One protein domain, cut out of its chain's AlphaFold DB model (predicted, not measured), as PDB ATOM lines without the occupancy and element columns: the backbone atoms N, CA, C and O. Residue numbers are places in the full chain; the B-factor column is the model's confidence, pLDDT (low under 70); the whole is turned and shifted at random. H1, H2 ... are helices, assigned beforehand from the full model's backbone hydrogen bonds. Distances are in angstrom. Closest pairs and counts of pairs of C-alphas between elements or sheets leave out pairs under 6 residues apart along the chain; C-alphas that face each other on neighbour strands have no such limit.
ATOM      1  N   ALA A   7      -5.047  -7.986  34.298       92.94
ATOM      2  CA  ALA A   7      -5.834  -8.695  33.287       92.94
ATOM      3  C   ALA A   7      -5.267  -8.463  31.882       92.94
ATOM      4  O   ALA A   7      -5.196  -9.386  31.068       92.94
ATOM      5  N   THR A   8      -4.797  -7.250  31.603       93.31
ATOM      6  CA  THR A   8      -4.146  -6.952  30.327       93.31
ATOM      7  C   THR A   8      -2.780  -7.636  30.196       93.31
ATOM      8  O   THR A   8      -2.432  -8.102  29.109       93.31
ATOM      9  N   GLU A   9      -1.993  -7.732  31.272       92.62
ATOM     10  CA  GLU A   9      -0.697  -8.432  31.234       92.62
ATOM     11  C   GLU A   9      -0.861  -9.938  31.020       92.62
ATOM     12  O   GLU A   9      -0.192 -10.519  30.161       92.62
ATOM     13  N   GLU A  10      -1.804 -10.552  31.731       94.12
ATOM     14  CA  GLU A  10      -2.125 -11.970  31.588       94.12
ATOM     15  C   GLU A  10      -2.650 -12.280  30.178       94.12
ATOM     16  O   GLU A  10      -2.179 -13.212  29.518       94.12
ATOM     17  N   PHE A  11      -3.538 -11.430  29.651       94.88
ATOM     18  CA  PHE A  11      -4.024 -11.534  28.278       94.88
ATOM     19  C   PHE A  11      -2.869 -11.519  27.261       94.88
ATOM     20  O   PHE A  11      -2.798 -12.381  26.379       94.88
ATOM     21  N   LEU A  12      -1.933 -10.574  27.386       92.81
ATOM     22  CA  LEU A  12      -0.781 -10.480  26.488       92.81
ATOM     23  C   LEU A  12       0.137 -11.705  26.599       92.81
ATOM     24  O   LEU A  12       0.645 -12.175  25.577       92.81
ATOM     25  N   ALA A  13       0.305 -12.268  27.798       91.44
ATOM     26  CA  ALA A  13       1.063 -13.502  27.995       91.44
ATOM     27  C   ALA A  13       0.435 -14.690  27.243       91.44
ATOM     28  O   ALA A  13       1.151 -15.464  26.598       91.44
ATOM     29  N   HIS A  14      -0.897 -14.814  27.243       91.62
ATOM     30  CA  HIS A  14      -1.594 -15.813  26.426       91.62
ATOM     31  C   HIS A  14      -1.366 -15.594  24.925       91.62
ATOM     32  O   HIS A  14      -1.035 -16.545  24.211       91.62
ATOM     33  N   ILE A  15      -1.459 -14.350  24.445       90.31
ATOM     34  CA  ILE A  15      -1.198 -14.025  23.036       90.31
ATOM     35  C   ILE A  15       0.228 -14.419  22.617       90.31
ATOM     36  O   ILE A  15       0.413 -15.040  21.568       90.31
ATOM     37  N   LEU A  16       1.240 -14.105  23.430       85.44
ATOM     38  CA  LEU A  16       2.641 -14.434  23.137       85.44
ATOM     39  C   LEU A  16       2.897 -15.941  23.108       85.44
ATOM     40  O   LEU A  16       3.632 -16.426  22.245       85.44
ATOM     41  N   ALA A  17       2.227 -16.677  23.994       87.00
ATOM     42  CA  ALA A  17       2.226 -18.134  24.022       87.00
ATOM     43  C   ALA A  17       1.379 -18.773  22.900       87.00
ATOM     44  O   ALA A  17       1.241 -19.992  22.868       87.00
ATOM     45  N   LYS A  18       0.802 -17.977  21.984       86.00
ATOM     46  CA  LYS A  18      -0.126 -18.418  20.921       86.00
ATOM     47  C   LYS A  18      -1.393 -19.116  21.447       86.00
ATOM     48  O   LYS A  18      -2.068 -19.832  20.711       86.00
ATOM     49  N   ARG A  19      -1.738 -18.868  22.710       88.75
ATOM     50  CA  ARG A  19      -2.924 -19.358  23.423       88.75
ATOM     51  C   ARG A  19      -4.118 -18.434  23.168       88.75
ATOM     52  O   ARG A  19      -4.593 -17.717  24.045       88.75
ATOM     53  N   TYR A  20      -4.537 -18.353  21.901       88.75
ATOM     54  CA  TYR A  20      -5.519 -17.356  21.451       88.75
ATOM     55  C   TYR A  20      -6.940 -17.621  21.961       88.75
ATOM     56  O   TYR A  20      -7.717 -16.676  22.101       88.75
ATOM     57  N   ALA A  21      -7.285 -18.884  22.229       89.88
ATOM     58  CA  ALA A  21      -8.583 -19.252  22.784       89.88
ATOM     59  C   ALA A  21      -8.717 -18.742  24.226       89.88
ATOM     60  O   ALA A  21      -9.665 -18.016  24.521       89.88
ATOM     61  N   GLU A  22      -7.721 -19.007  25.077       92.88
ATOM     62  CA  GLU A  22      -7.712 -18.528  26.463       92.88
ATOM     63  C   GLU A  22      -7.661 -16.996  26.531       92.88
ATOM     64  O   GLU A  22      -8.402 -16.374  27.292       92.88
ATOM     65  N   ALA A  23      -6.859 -16.362  25.664       93.19
ATOM     66  CA  ALA A  23      -6.827 -14.904  25.552       93.19
ATOM     67  C   ALA A  23      -8.212 -14.327  25.198       93.19
ATOM     68  O   ALA A  23      -8.648 -13.321  25.764       93.19
ATOM     69  N   LYS A  24      -8.936 -14.972  24.273       93.75
ATOM     70  CA  LYS A  24     -10.288 -14.556  23.884       93.75
ATOM     71  C   LYS A  24     -11.275 -14.697  25.040       93.75
ATOM     72  O   LYS A  24     -12.043 -13.768  25.279       93.75
ATOM     73  N   GLU A  25     -11.262 -15.821  25.752       94.94
ATOM     74  CA  GLU A  25     -12.140 -16.042  26.909       94.94
ATOM     75  C   GLU A  25     -11.916 -14.987  27.997       94.94
ATOM     76  O   GLU A  25     -12.874 -14.394  28.499       94.94
ATOM     77  N   MET A  26     -10.654 -14.667  28.285       94.44
ATOM     78  CA  MET A  26     -10.291 -13.625  29.244       94.44
ATOM     79  C   MET A  26     -10.813 -12.244  28.832       94.44
ATOM     80  O   MET A  26     -11.441 -11.553  29.636       94.44
ATOM     81  N   ALA A  27     -10.623 -11.850  27.570       93.44
ATOM     82  CA  ALA A  27     -11.131 -10.578  27.048       93.44
ATOM     83  C   ALA A  27     -12.674 -10.507  27.044       93.44
ATOM     84  O   ALA A  27     -13.269  -9.429  27.154       93.44
ATOM     85  N   LEU A  28     -13.356 -11.652  26.935       94.12
ATOM     86  CA  LEU A  28     -14.817 -11.727  26.993       94.12
ATOM     87  C   LEU A  28     -15.372 -11.631  28.421       94.12
ATOM     88  O   LEU A  28     -16.509 -11.179  28.574       94.12
ATOM     89  N   LYS A  29     -14.585 -11.962  29.452       94.06
ATOM     90  CA  LYS A  29     -14.980 -11.868  30.867       94.06
ATOM     91  C   LYS A  29     -15.063 -10.411  31.334       94.06
ATOM     92  O   LYS A  29     -14.129  -9.874  31.919       94.06
ATOM     93  N   THR A  30     -16.205  -9.767  31.083       86.50
ATOM     94  CA  THR A  30     -16.465  -8.330  31.318       86.50
ATOM     95  C   THR A  30     -16.097  -7.828  32.712       86.50
ATOM     96  O   THR A  30     -15.664  -6.686  32.829       86.50
ATOM     97  N   SER A  31     -16.212  -8.663  33.748       91.31
ATOM     98  CA  SER A  31     -15.877  -8.292  35.128       91.31
ATOM     99  C   SER A  31     -14.397  -7.973  35.362       91.31
ATOM    100  O   SER A  31     -14.085  -7.267  36.312       91.31
ATOM    101  N   LEU A  32     -13.486  -8.449  34.504       90.25
ATOM    102  CA  LEU A  32     -12.057  -8.108  34.573       90.25
ATOM    103  C   LEU A  32     -11.740  -6.724  33.987       90.25
ATOM    104  O   LEU A  32     -10.661  -6.190  34.214       90.25
ATOM    105  N   TRP A  33     -12.674  -6.155  33.226       92.19
ATOM    106  CA  TRP A  33     -12.465  -4.955  32.412       92.19
ATOM    107  C   TRP A  33     -13.422  -3.818  32.776       92.19
ATOM    108  O   TRP A  33     -13.524  -2.824  32.059       92.19
ATOM    109  N   SER A  34     -14.180  -3.988  33.856       85.38
ATOM    110  CA  SER A  34     -15.080  -2.975  34.387       85.38
ATOM    111  C   SER A  34     -14.339  -2.052  35.348       85.38
ATOM    112  O   SER A  34     -13.468  -2.505  36.084       85.38
ATOM    113  N   GLY A  35     -14.734  -0.780  35.398       86.62
ATOM    114  CA  GLY A  35     -14.267   0.162  36.422       86.62
ATOM    115  C   GLY A  35     -13.674   1.458  35.879       86.62
ATOM    116  O   GLY A  35     -13.580   2.422  36.628       86.62
ATOM    117  N   SER A  36     -13.332   1.519  34.590       91.44
ATOM    118  CA  SER A  36     -12.981   2.769  33.909       91.44
ATOM    119  C   SER A  36     -13.103   2.643  32.393       91.44
ATOM    120  O   SER A  36     -13.089   1.536  31.839       91.44
ATOM    121  N   GLU A  37     -13.178   3.785  31.711       91.81
ATOM    122  CA  GLU A  37     -13.118   3.857  30.248       91.81
ATOM    123  C   GLU A  37     -11.810   3.267  29.719       91.81
ATOM    124  O   GLU A  37     -11.815   2.549  28.719       91.81
ATOM    125  N   ARG A  38     -10.700   3.446  30.444       92.56
ATOM    126  CA  ARG A  38      -9.419   2.836  30.085       92.56
ATOM    127  C   ARG A  38      -9.438   1.319  30.090       92.56
ATOM    128  O   ARG A  38      -8.886   0.711  29.177       92.56
ATOM    129  N   LEU A  39     -10.044   0.696  31.103       93.38
ATOM    130  CA  LEU A  39     -10.168  -0.765  31.161       93.38
ATOM    131  C   LEU A  39     -11.073  -1.281  30.034       93.38
ATOM    132  O   LEU A  39     -10.745  -2.284  29.395       93.38
ATOM    133  N   ALA A  40     -12.148  -0.554  29.719       93.31
ATOM    134  CA  ALA A  40     -12.988  -0.850  28.560       93.31
ATOM    135  C   ALA A  40     -12.204  -0.725  27.239       93.31
ATOM    136  O   ALA A  40     -12.308  -1.591  26.366       93.31
ATOM    137  N   GLY A  41     -11.362   0.301  27.130       94.44
ATOM    138  CA  GLY A  41     -10.434   0.512  26.028       94.44
ATOM    139  C   GLY A  41      -9.449  -0.638  25.866       94.44
ATOM    140  O   GLY A  41      -9.317  -1.203  24.780       94.44
ATOM    141  N   ARG A  42      -8.808  -1.057  26.963       95.19
ATOM    142  CA  ARG A  42      -7.897  -2.211  26.983       95.19
ATOM    143  C   ARG A  42      -8.614  -3.476  26.531       95.19
ATOM    144  O   ARG A  42      -8.129  -4.155  25.634       95.19
ATOM    145  N   ARG A  43      -9.826  -3.740  27.024       95.75
ATOM    146  CA  ARG A  43     -10.645  -4.869  26.553       95.75
ATOM    147  C   ARG A  43     -10.898  -4.819  25.048       95.75
ATOM    148  O   ARG A  43     -10.753  -5.837  24.370       95.75
ATOM    149  N   ALA A  44     -11.270  -3.656  24.516       94.62
ATOM    150  CA  ALA A  44     -11.474  -3.475  23.083       94.62
ATOM    151  C   ALA A  44     -10.175  -3.714  22.292       94.62
ATOM    152  O   ALA A  44     -10.200  -4.382  21.255       94.62
ATOM    153  N   GLY A  45      -9.036  -3.244  22.812       94.19
ATOM    154  CA  GLY A  45      -7.703  -3.506  22.267       94.19
ATOM    155  C   GLY A  45      -7.384  -4.999  22.222       94.19
ATOM    156  O   GLY A  45      -7.006  -5.520  21.172       94.19
ATOM    157  N   CYS A  46      -7.630  -5.709  23.324       94.75
ATOM    158  CA  CYS A  46      -7.457  -7.154  23.446       94.75
ATOM    159  C   CYS A  46      -8.304  -7.916  22.413       94.75
ATOM    160  O   CYS A  46      -7.791  -8.751  21.663       94.75
ATOM    161  N   LEU A  47      -9.594  -7.590  22.302       93.94
ATOM    162  CA  LEU A  47     -10.497  -8.210  21.326       93.94
ATOM    163  C   LEU A  47     -10.073  -7.924  19.880       93.94
ATOM    164  O   LEU A  47     -10.055  -8.835  19.049       93.94
ATOM    165  N   GLY A  48      -9.690  -6.680  19.580       91.69
ATOM    166  CA  GLY A  48      -9.187  -6.287  18.264       91.69
ATOM    167  C   GLY A  48      -7.902  -7.026  17.886       91.69
ATOM    168  O   GLY A  48      -7.749  -7.452  16.736       91.69
ATOM    169  N   LEU A  49      -7.004  -7.233  18.851       89.94
ATOM    170  CA  LEU A  49      -5.773  -7.992  18.659       89.94
ATOM    171  C   LEU A  49      -6.067  -9.464  18.338       89.94
ATOM    172  O   LEU A  49      -5.569  -9.969  17.332       89.94
ATOM    173  N   VAL A  50      -6.925 -10.133  19.120       90.00
ATOM    174  CA  VAL A  50      -7.345 -11.523  18.845       90.00
ATOM    175  C   VAL A  50      -7.976 -11.641  17.462       90.00
ATOM    176  O   VAL A  50      -7.619 -12.541  16.704       90.00
ATOM    177  N   ALA A  51      -8.886 -10.731  17.107       86.38
ATOM    178  CA  ALA A  51      -9.562 -10.759  15.812       86.38
ATOM    179  C   ALA A  51      -8.566 -10.653  14.647       86.38
ATOM    180  O   ALA A  51      -8.656 -11.417  13.685       86.38
ATOM    181  N   ARG A  52      -7.566  -9.766  14.751       82.88
ATOM    182  CA  ARG A  52      -6.504  -9.656  13.737       82.88
ATOM    183  C   ARG A  52      -5.640 -10.907  13.642       82.88
ATOM    184  O   ARG A  52      -5.275 -11.295  12.535       82.88
ATOM    185  N   LEU A  53      -5.295 -11.510  14.778       81.06
ATOM    186  CA  LEU A  53      -4.470 -12.718  14.817       81.06
ATOM    187  C   LEU A  53      -5.224 -13.940  14.280       81.06
ATOM    188  O   LEU A  53      -4.624 -14.770  13.608       81.06
ATOM    189  N   ALA A  54      -6.538 -14.014  14.500       76.19
ATOM    190  CA  ALA A  54      -7.389 -15.079  13.975       76.19
ATOM    191  C   ALA A  54      -7.609 -14.988  12.451       76.19
ATOM    192  O   ALA A  54      -7.816 -16.009  11.802       76.19
ATOM    193  N   GLN A  55      -7.576 -13.782  11.872       69.94
ATOM    194  CA  GLN A  55      -7.844 -13.556  10.445       69.94
ATOM    195  C   GLN A  55      -6.618 -13.703   9.530       69.94
ATOM    196  O   GLN A  55      -6.783 -13.795   8.313       69.94
ATOM    197  N   LYS A  56      -5.388 -13.699  10.058       61.09
ATOM    198  CA  LYS A  56      -4.171 -13.698   9.231       61.09
ATOM    199  C   LYS A  56      -3.449 -15.043   9.229       61.09
ATOM    200  O   LYS A  56      -3.205 -15.629  10.279       61.09
ATOM    201  N   LYS A  57      -3.005 -15.475   8.040       54.69
ATOM    202  CA  LYS A  57      -1.944 -16.485   7.915       54.69
ATOM    203  C   LYS A  57      -0.665 -15.935   8.576       54.69
ATOM    204  O   LYS A  57      -0.392 -14.739   8.433       54.69
ATOM    205  N   PRO A  58       0.110 -16.766   9.296       53.31
ATOM    206  CA  PRO A  58       1.245 -16.322  10.113       53.31
ATOM    207  C   PRO A  58       2.306 -15.506   9.351       53.31
ATOM    208  O   PRO A  58       2.956 -14.660   9.963       53.31
ATOM    209  N   ASP A  59       2.423 -15.679   8.032       52.25
ATOM    210  CA  ASP A  59       3.433 -15.006   7.204       52.25
ATOM    211  C   ASP A  59       3.121 -13.530   6.873       52.25
ATOM    212  O   ASP A  59       4.029 -12.752   6.584       52.25
ATOM    213  N   ASP A  60       1.866 -13.082   6.997       53.91
ATOM    214  CA  ASP A  60       1.443 -11.715   6.619       53.91
ATOM    215  C   ASP A  60       1.502 -10.688   7.767       53.91
ATOM    216  O   ASP A  60       1.069  -9.530   7.636       53.91
ATOM    217  N   LEU A  61       1.979 -11.113   8.939       53.97
ATOM    218  CA  LEU A  61       2.056 -10.285  10.144       53.97
ATOM    219  C   LEU A  61       3.382  -9.519  10.274       53.97
ATOM    220  O   LEU A  61       3.440  -8.597  11.081       53.97
ATOM    221  N   LEU A  62       4.420  -9.843   9.492       53.53
ATOM    222  CA  LEU A  62       5.815  -9.566   9.873       53.53
ATOM    223  C   LEU A  62       6.676  -8.880   8.798       53.53
ATOM    224  O   LEU A  62       7.870  -9.142   8.701       53.53
ATOM    225  N   ASN A  63       6.134  -7.938   8.023       63.38
ATOM    226  CA  ASN A  63       7.032  -6.949   7.416       63.38
ATOM    227  C   ASN A  63       7.457  -5.975   8.524       63.38
ATOM    228  O   ASN A  63       6.681  -5.087   8.881       63.38
ATOM    229  N   SER A  64       8.657  -6.163   9.083       63.03
ATOM    230  CA  SER A  64       9.206  -5.397  10.219       63.03
ATOM    231  C   SER A  64       9.017  -3.882  10.063       63.03
ATOM    232  O   SER A  64       8.470  -3.235  10.953       63.03
ATOM    233  N   GLY A  65       9.290  -3.335   8.874       68.69
ATOM    234  CA  GLY A  65       9.095  -1.906   8.590       68.69
ATOM    235  C   GLY A  65       7.639  -1.415   8.685       68.69
ATOM    236  O   GLY A  65       7.393  -0.255   9.016       68.69
ATOM    237  N   LYS A  66       6.640  -2.278   8.443       74.44
ATOM    238  CA  LYS A  66       5.217  -1.929   8.628       74.44
ATOM    239  C   LYS A  66       4.821  -1.948  10.105       74.44
ATOM    240  O   LYS A  66       3.981  -1.142  10.504       74.44
ATOM    241  N   LEU A  67       5.417  -2.836  10.902       78.06
ATOM    242  CA  LEU A  67       5.175  -2.914  12.346       78.06
ATOM    243  C   LEU A  67       5.784  -1.725  13.083       78.06
ATOM    244  O   LEU A  67       5.103  -1.125  13.912       78.06
ATOM    245  N   ASP A  68       7.000  -1.321  12.720       81.75
ATOM    246  CA  ASP A  68       7.625  -0.125  13.288       81.75
ATOM    247  C   ASP A  68       6.826   1.131  12.945       81.75
ATOM    248  O   ASP A  68       6.531   1.943  13.822       81.75
ATOM    249  N   LYS A  69       6.368   1.259  11.694       85.00
ATOM    250  CA  LYS A  69       5.495   2.370  11.295       85.00
ATOM    251  C   LYS A  69       4.183   2.381  12.082       85.00
ATOM    252  O   LYS A  69       3.752   3.444  12.522       85.00
ATOM    253  N   LEU A  70       3.560   1.219  12.287       86.19
ATOM    254  CA  LEU A  70       2.350   1.104  13.102       86.19
ATOM    255  C   LEU A  70       2.616   1.511  14.557       86.19
ATOM    256  O   LEU A  70       1.851   2.294  15.112       86.19
ATOM    257  N   LYS A  71       3.718   1.043  15.151       89.31
ATOM    258  CA  LYS A  71       4.137   1.426  16.503       89.31
ATOM    259  C   LYS A  71       4.311   2.941  16.629       89.31
ATOM    260  O   LYS A  71       3.806   3.523  17.582       89.31
ATOM    261  N   GLN A  72       4.954   3.591  15.656       90.88
ATOM    262  CA  GLN A  72       5.114   5.052  15.655       90.88
ATOM    263  C   GLN A  72       3.777   5.794  15.531       90.88
ATOM    264  O   GLN A  72       3.550   6.775  16.234       90.88
ATOM    265  N   ILE A  73       2.868   5.315  14.674       92.06
ATOM    266  CA  ILE A  73       1.521   5.890  14.537       92.06
ATOM    267  C   ILE A  73       0.757   5.789  15.862       92.06
ATOM    268  O   ILE A  73       0.185   6.778  16.310       92.06
ATOM    269  N   LEU A  74       0.793   4.622  16.504       92.31
ATOM    270  CA  LEU A  74       0.141   4.379  17.790       92.31
ATOM    271  C   LEU A  74       0.716   5.259  18.908       92.31
ATOM    272  O   LEU A  74      -0.053   5.862  19.649       92.31
ATOM    273  N   LEU A  75       2.042   5.400  18.996       93.31
ATOM    274  CA  LEU A  75       2.682   6.310  19.958       93.31
ATOM    275  C   LEU A  75       2.251   7.765  19.736       93.31
ATOM    276  O   LEU A  75       1.938   8.469  20.695       93.31
ATOM    277  N   LYS A  76       2.177   8.205  18.472       94.25
ATOM    278  CA  LYS A  76       1.713   9.554  18.129       94.25
ATOM    279  C   LYS A  76       0.258   9.770  18.549       94.25
ATOM    280  O   LYS A  76      -0.033  10.785  19.177       94.25
ATOM    281  N   LEU A  77      -0.626   8.818  18.241       92.75
ATOM    282  CA  LEU A  77      -2.035   8.847  18.648       92.75
ATOM    283  C   LEU A  77      -2.168   8.923  20.172       92.75
ATOM    284  O   LEU A  77      -2.827   9.824  20.670       92.75
ATOM    285  N   GLN A  78      -1.459   8.065  20.908       92.31
ATOM    286  CA  GLN A  78      -1.492   8.040  22.373       92.31
ATOM    287  C   GLN A  78      -1.060   9.369  23.016       92.31
ATOM    288  O   GLN A  78      -1.559   9.738  24.080       92.31
ATOM    289  N   SER A  79      -0.116  10.076  22.390       89.56
ATOM    290  CA  SER A  79       0.360  11.382  22.857       89.56
ATOM    291  C   SER A  79      -0.534  12.561  22.452       89.56
ATOM    292  O   SER A  79      -0.291  13.679  22.902       89.56
ATOM    293  N   SER A  80      -1.546  12.334  21.606       92.50
ATOM    294  CA  SER A  80      -2.462  13.384  21.155       92.50
ATOM    295  C   SER A  80      -3.337  13.898  22.302       92.50
ATOM    296  O   SER A  80      -3.724  13.141  23.197       92.50
ATOM    297  N   LEU A  81      -3.682  15.187  22.249       88.56
ATOM    298  CA  LEU A  81      -4.646  15.800  23.170       88.56
ATOM    299  C   LEU A  81      -6.062  15.264  22.945       88.56
ATOM    300  O   LEU A  81      -6.808  15.122  23.907       88.56
ATOM    301  N   ASP A  82      -6.385  14.904  21.703       91.31
ATOM    302  CA  ASP A  82      -7.693  14.361  21.331       91.31
ATOM    303  C   ASP A  82      -7.868  12.889  21.729       91.31
ATOM    304  O   ASP A  82      -8.957  12.350  21.587       91.31
ATOM    305  N   CYS A  83      -6.802  12.229  22.202       92.25
ATOM    306  CA  CYS A  83      -6.862  10.820  22.567       92.25
ATOM    307  C   CYS A  83      -7.499  10.652  23.947       92.25
ATOM    308  O   CYS A  83      -6.890  10.995  24.972       92.25
ATOM    309  N   ASP A  84      -8.716  10.127  23.984       93.75
ATOM    310  CA  ASP A  84      -9.444   9.921  25.235       93.75
ATOM    311  C   ASP A  84      -8.909   8.716  26.039       93.75
ATOM    312  O   ASP A  84      -7.963   8.020  25.649       93.75
ATOM    313  N   GLU A  85      -9.456   8.490  27.235       91.00
ATOM    314  CA  GLU A  85      -8.981   7.423  28.121       91.00
ATOM    315  C   GLU A  85      -9.260   6.020  27.553       91.00
ATOM    316  O   GLU A  85      -8.450   5.097  27.720       91.00
ATOM    317  N   PHE A  86     -10.377   5.865  26.840       93.00
ATOM    318  CA  PHE A  86     -10.754   4.630  26.163       93.00
ATOM    319  C   PHE A  86      -9.770   4.303  25.030       93.00
ATOM    320  O   PHE A  86      -9.202   3.206  24.981       93.00
ATOM    321  N   GLU A  87      -9.492   5.262  24.155       93.81
ATOM    322  CA  GLU A  87      -8.532   5.129  23.063       93.81
ATOM    323  C   GLU A  87      -7.124   4.842  23.585       93.81
ATOM    324  O   GLU A  87      -6.443   3.953  23.064       93.81
ATOM    325  N   ARG A  88      -6.692   5.506  24.667       93.06
ATOM    326  CA  ARG A  88      -5.405   5.204  25.323       93.06
ATOM    327  C   ARG A  88      -5.339   3.756  25.786       93.06
ATOM    328  O   ARG A  88      -4.318   3.101  25.573       93.06
ATOM    329  N   GLY A  89      -6.415   3.247  26.385       94.06
ATOM    330  CA  GLY A  89      -6.520   1.845  26.776       94.06
ATOM    331  C   GLY A  89      -6.381   0.898  25.582       94.06
ATOM    332  O   GLY A  89      -5.613  -0.062  25.642       94.06
ATOM    333  N   TYR A  90      -7.063   1.198  24.475       94.12
ATOM    334  CA  TYR A  90      -6.971   0.422  23.236       94.12
ATOM    335  C   TYR A  90      -5.543   0.409  22.671       94.12
ATOM    336  O   TYR A  90      -5.012  -0.649  22.318       94.12
ATOM    337  N   ILE A  91      -4.904   1.578  22.602       94.56
ATOM    338  CA  ILE A  91      -3.560   1.755  22.043       94.56
ATOM    339  C   ILE A  91      -2.492   1.065  22.909       94.56
ATOM    340  O   ILE A  91      -1.591   0.421  22.361       94.56
ATOM    341  N   ASP A  92      -2.614   1.136  24.240       93.50
ATOM    342  CA  ASP A  92      -1.684   0.514  25.199       93.50
ATOM    343  C   ASP A  92      -1.495  -0.991  24.931       93.50
ATOM    344  O   ASP A  92      -0.367  -1.499  24.931       93.50
ATOM    345  N   VAL A  93      -2.591  -1.705  24.652       93.69
ATOM    346  CA  VAL A  93      -2.561  -3.151  24.375       93.69
ATOM    347  C   VAL A  93      -1.756  -3.457  23.117       93.69
ATOM    348  O   VAL A  93      -0.891  -4.338  23.123       93.69
ATOM    349  N   TRP A  94      -1.998  -2.706  22.040       92.12
ATOM    350  CA  TRP A  94      -1.283  -2.886  20.779       92.12
ATOM    351  C   TRP A  94       0.212  -2.623  20.927       92.12
ATOM    352  O   TRP A  94       1.023  -3.423  20.455       92.12
ATOM    353  N   LEU A  95       0.593  -1.536  21.600       91.56
ATOM    354  CA  LEU A  95       2.001  -1.185  21.793       91.56
ATOM    355  C   LEU A  95       2.757  -2.265  22.569       91.56
ATOM    356  O   LEU A  95       3.874  -2.627  22.193       91.56
ATOM    357  N   ARG A  96       2.151  -2.832  23.614       89.00
ATOM    358  CA  ARG A  96       2.787  -3.906  24.385       89.00
ATOM    359  C   ARG A  96       2.869  -5.219  23.631       89.00
ATOM    360  O   ARG A  96       3.905  -5.882  23.711       89.00
ATOM    361  N   TYR A  97       1.853  -5.571  22.849       87.50
ATOM    362  CA  TYR A  97       1.961  -6.717  21.949       87.50
ATOM    363  C   TYR A  97       3.103  -6.532  20.940       87.50
ATOM    364  O   TYR A  97       3.923  -7.429  20.758       87.50
ATOM    365  N   LEU A  98       3.217  -5.361  20.308       86.75
ATOM    366  CA  LEU A  98       4.289  -5.086  19.344       86.75
ATOM    367  C   LEU A  98       5.678  -5.153  19.996       86.75
ATOM    368  O   LEU A  98       6.591  -5.755  19.438       86.75
ATOM    369  N   ASN A  99       5.833  -4.607  21.204       85.44
ATOM    370  CA  ASN A  99       7.101  -4.653  21.940       85.44
ATOM    371  C   ASN A  99       7.501  -6.073  22.363       85.44
ATOM    372  O   ASN A  99       8.681  -6.406  22.346       85.44
ATOM    373  N   SER A 100       6.534  -6.911  22.732       79.44
ATOM    374  CA  SER A 100       6.795  -8.287  23.170       79.44
ATOM    375  C   SER A 100       6.934  -9.276  22.008       79.44
ATOM    376  O   SER A 100       7.695 -10.237  22.099       79.44
ATOM    377  N   SER A 101       6.261  -9.028  20.881       67.69
ATOM    378  CA  SER A 101       6.389  -9.835  19.660       67.69
ATOM    379  C   SER A 101       7.662  -9.538  18.862       67.69
ATOM    380  O   SER A 101       8.167 -10.437  18.188       67.69
ATOM    381  N   GLY A 102       8.216  -8.324  18.973       59.41
ATOM    382  CA  GLY A 102       9.483  -7.932  18.343       59.41
ATOM    383  C   GLY A 102      10.729  -8.612  18.926       59.41
ATOM    384  O   GLY A 102      11.779  -8.584  18.295       59.41
ATOM    385  N   ASN A 103      10.624  -9.278  20.082       48.06
ATOM    386  CA  ASN A 103      11.761  -9.899  20.769       48.06
ATOM    387  C   ASN A 103      12.012 -11.371  20.365       48.06
ATOM    388  O   ASN A 103      12.470 -12.178  21.168       48.06
TER     389      ASN A 103
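AT A GLANCE: This is residues 7 to 103 of the 115 residues of an uncharacterized protein of Nitrososphaerales archaeon (UniProt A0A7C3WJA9). H3 and H6 cross at a moderate angle and make the core, with H1 packed on both; H2 packs on H1 and H3 at one side, and H5 packs on H6 alone at the other. Residues 55 to 60, of which 58 to 60 belong to the little helix H4, stick out. The printed part has 97 residues with six named helices, H1 to H6 in order, and no named strand: all helix. It is compact, with a radius of gyration of the C-alphas of 13.2 A and spans of 37 by 34 by 21 A.

IN THESE COORDINATES: Find C-alpha 7 at (-5.834, -8.695, 33.287), where H1, residues 7 to 16, begins. H2 follows as residues 20 to 28. H3, residues 37 to 55, runs 26.9 A from (-13.118, 3.857, 30.248). Next come H4, residues 58 to 61, and H5, residues 64 to 78, 21.0 A long. H6, residues 85 to 101, runs 24.6 A to (6.389, -9.835, 19.660).

HOW THE PARTS SIT: Look first at the bundle, three helices together, of H1, H3 and H6. H3 and H6 touch at a steep tilt of 44 degrees, the same way; their closest C-alphas, Gly 45 and Tyr 90, are 4.1 A apart. H1 touches H6, closest C-alphas Leu 12 and Tyr 97 at 6.5 A, and touches H3 with H3's residues 42 to 50 alone, closest C-alphas Thr 8 and Arg 42 at 6.9 A. H1 and H2 form a hairpin, closest C-alphas Phe 11 and Ala 23 at 5.2 A. H5 and H6 form another, at a shallow tilt of 26 degrees, closest C-alphas Gln 78 and Arg 88 at 5.7 A. H3 and H5 are apart. Every O i to N i+4 pair is within hydrogen-bond range in H1, H2, H3 and H5, and 11 of 13 in H6; H4 is too short for one, and 0 of its 1 O i to N i+3 pair is within range.

THE WHOLE: The C-alphas farthest apart, of Gly 35 and Asp 59, are 37.4 A apart. The printed part has no cut and no long link. Confidence is under 70 at residues 55 to 65 and 101 to 103.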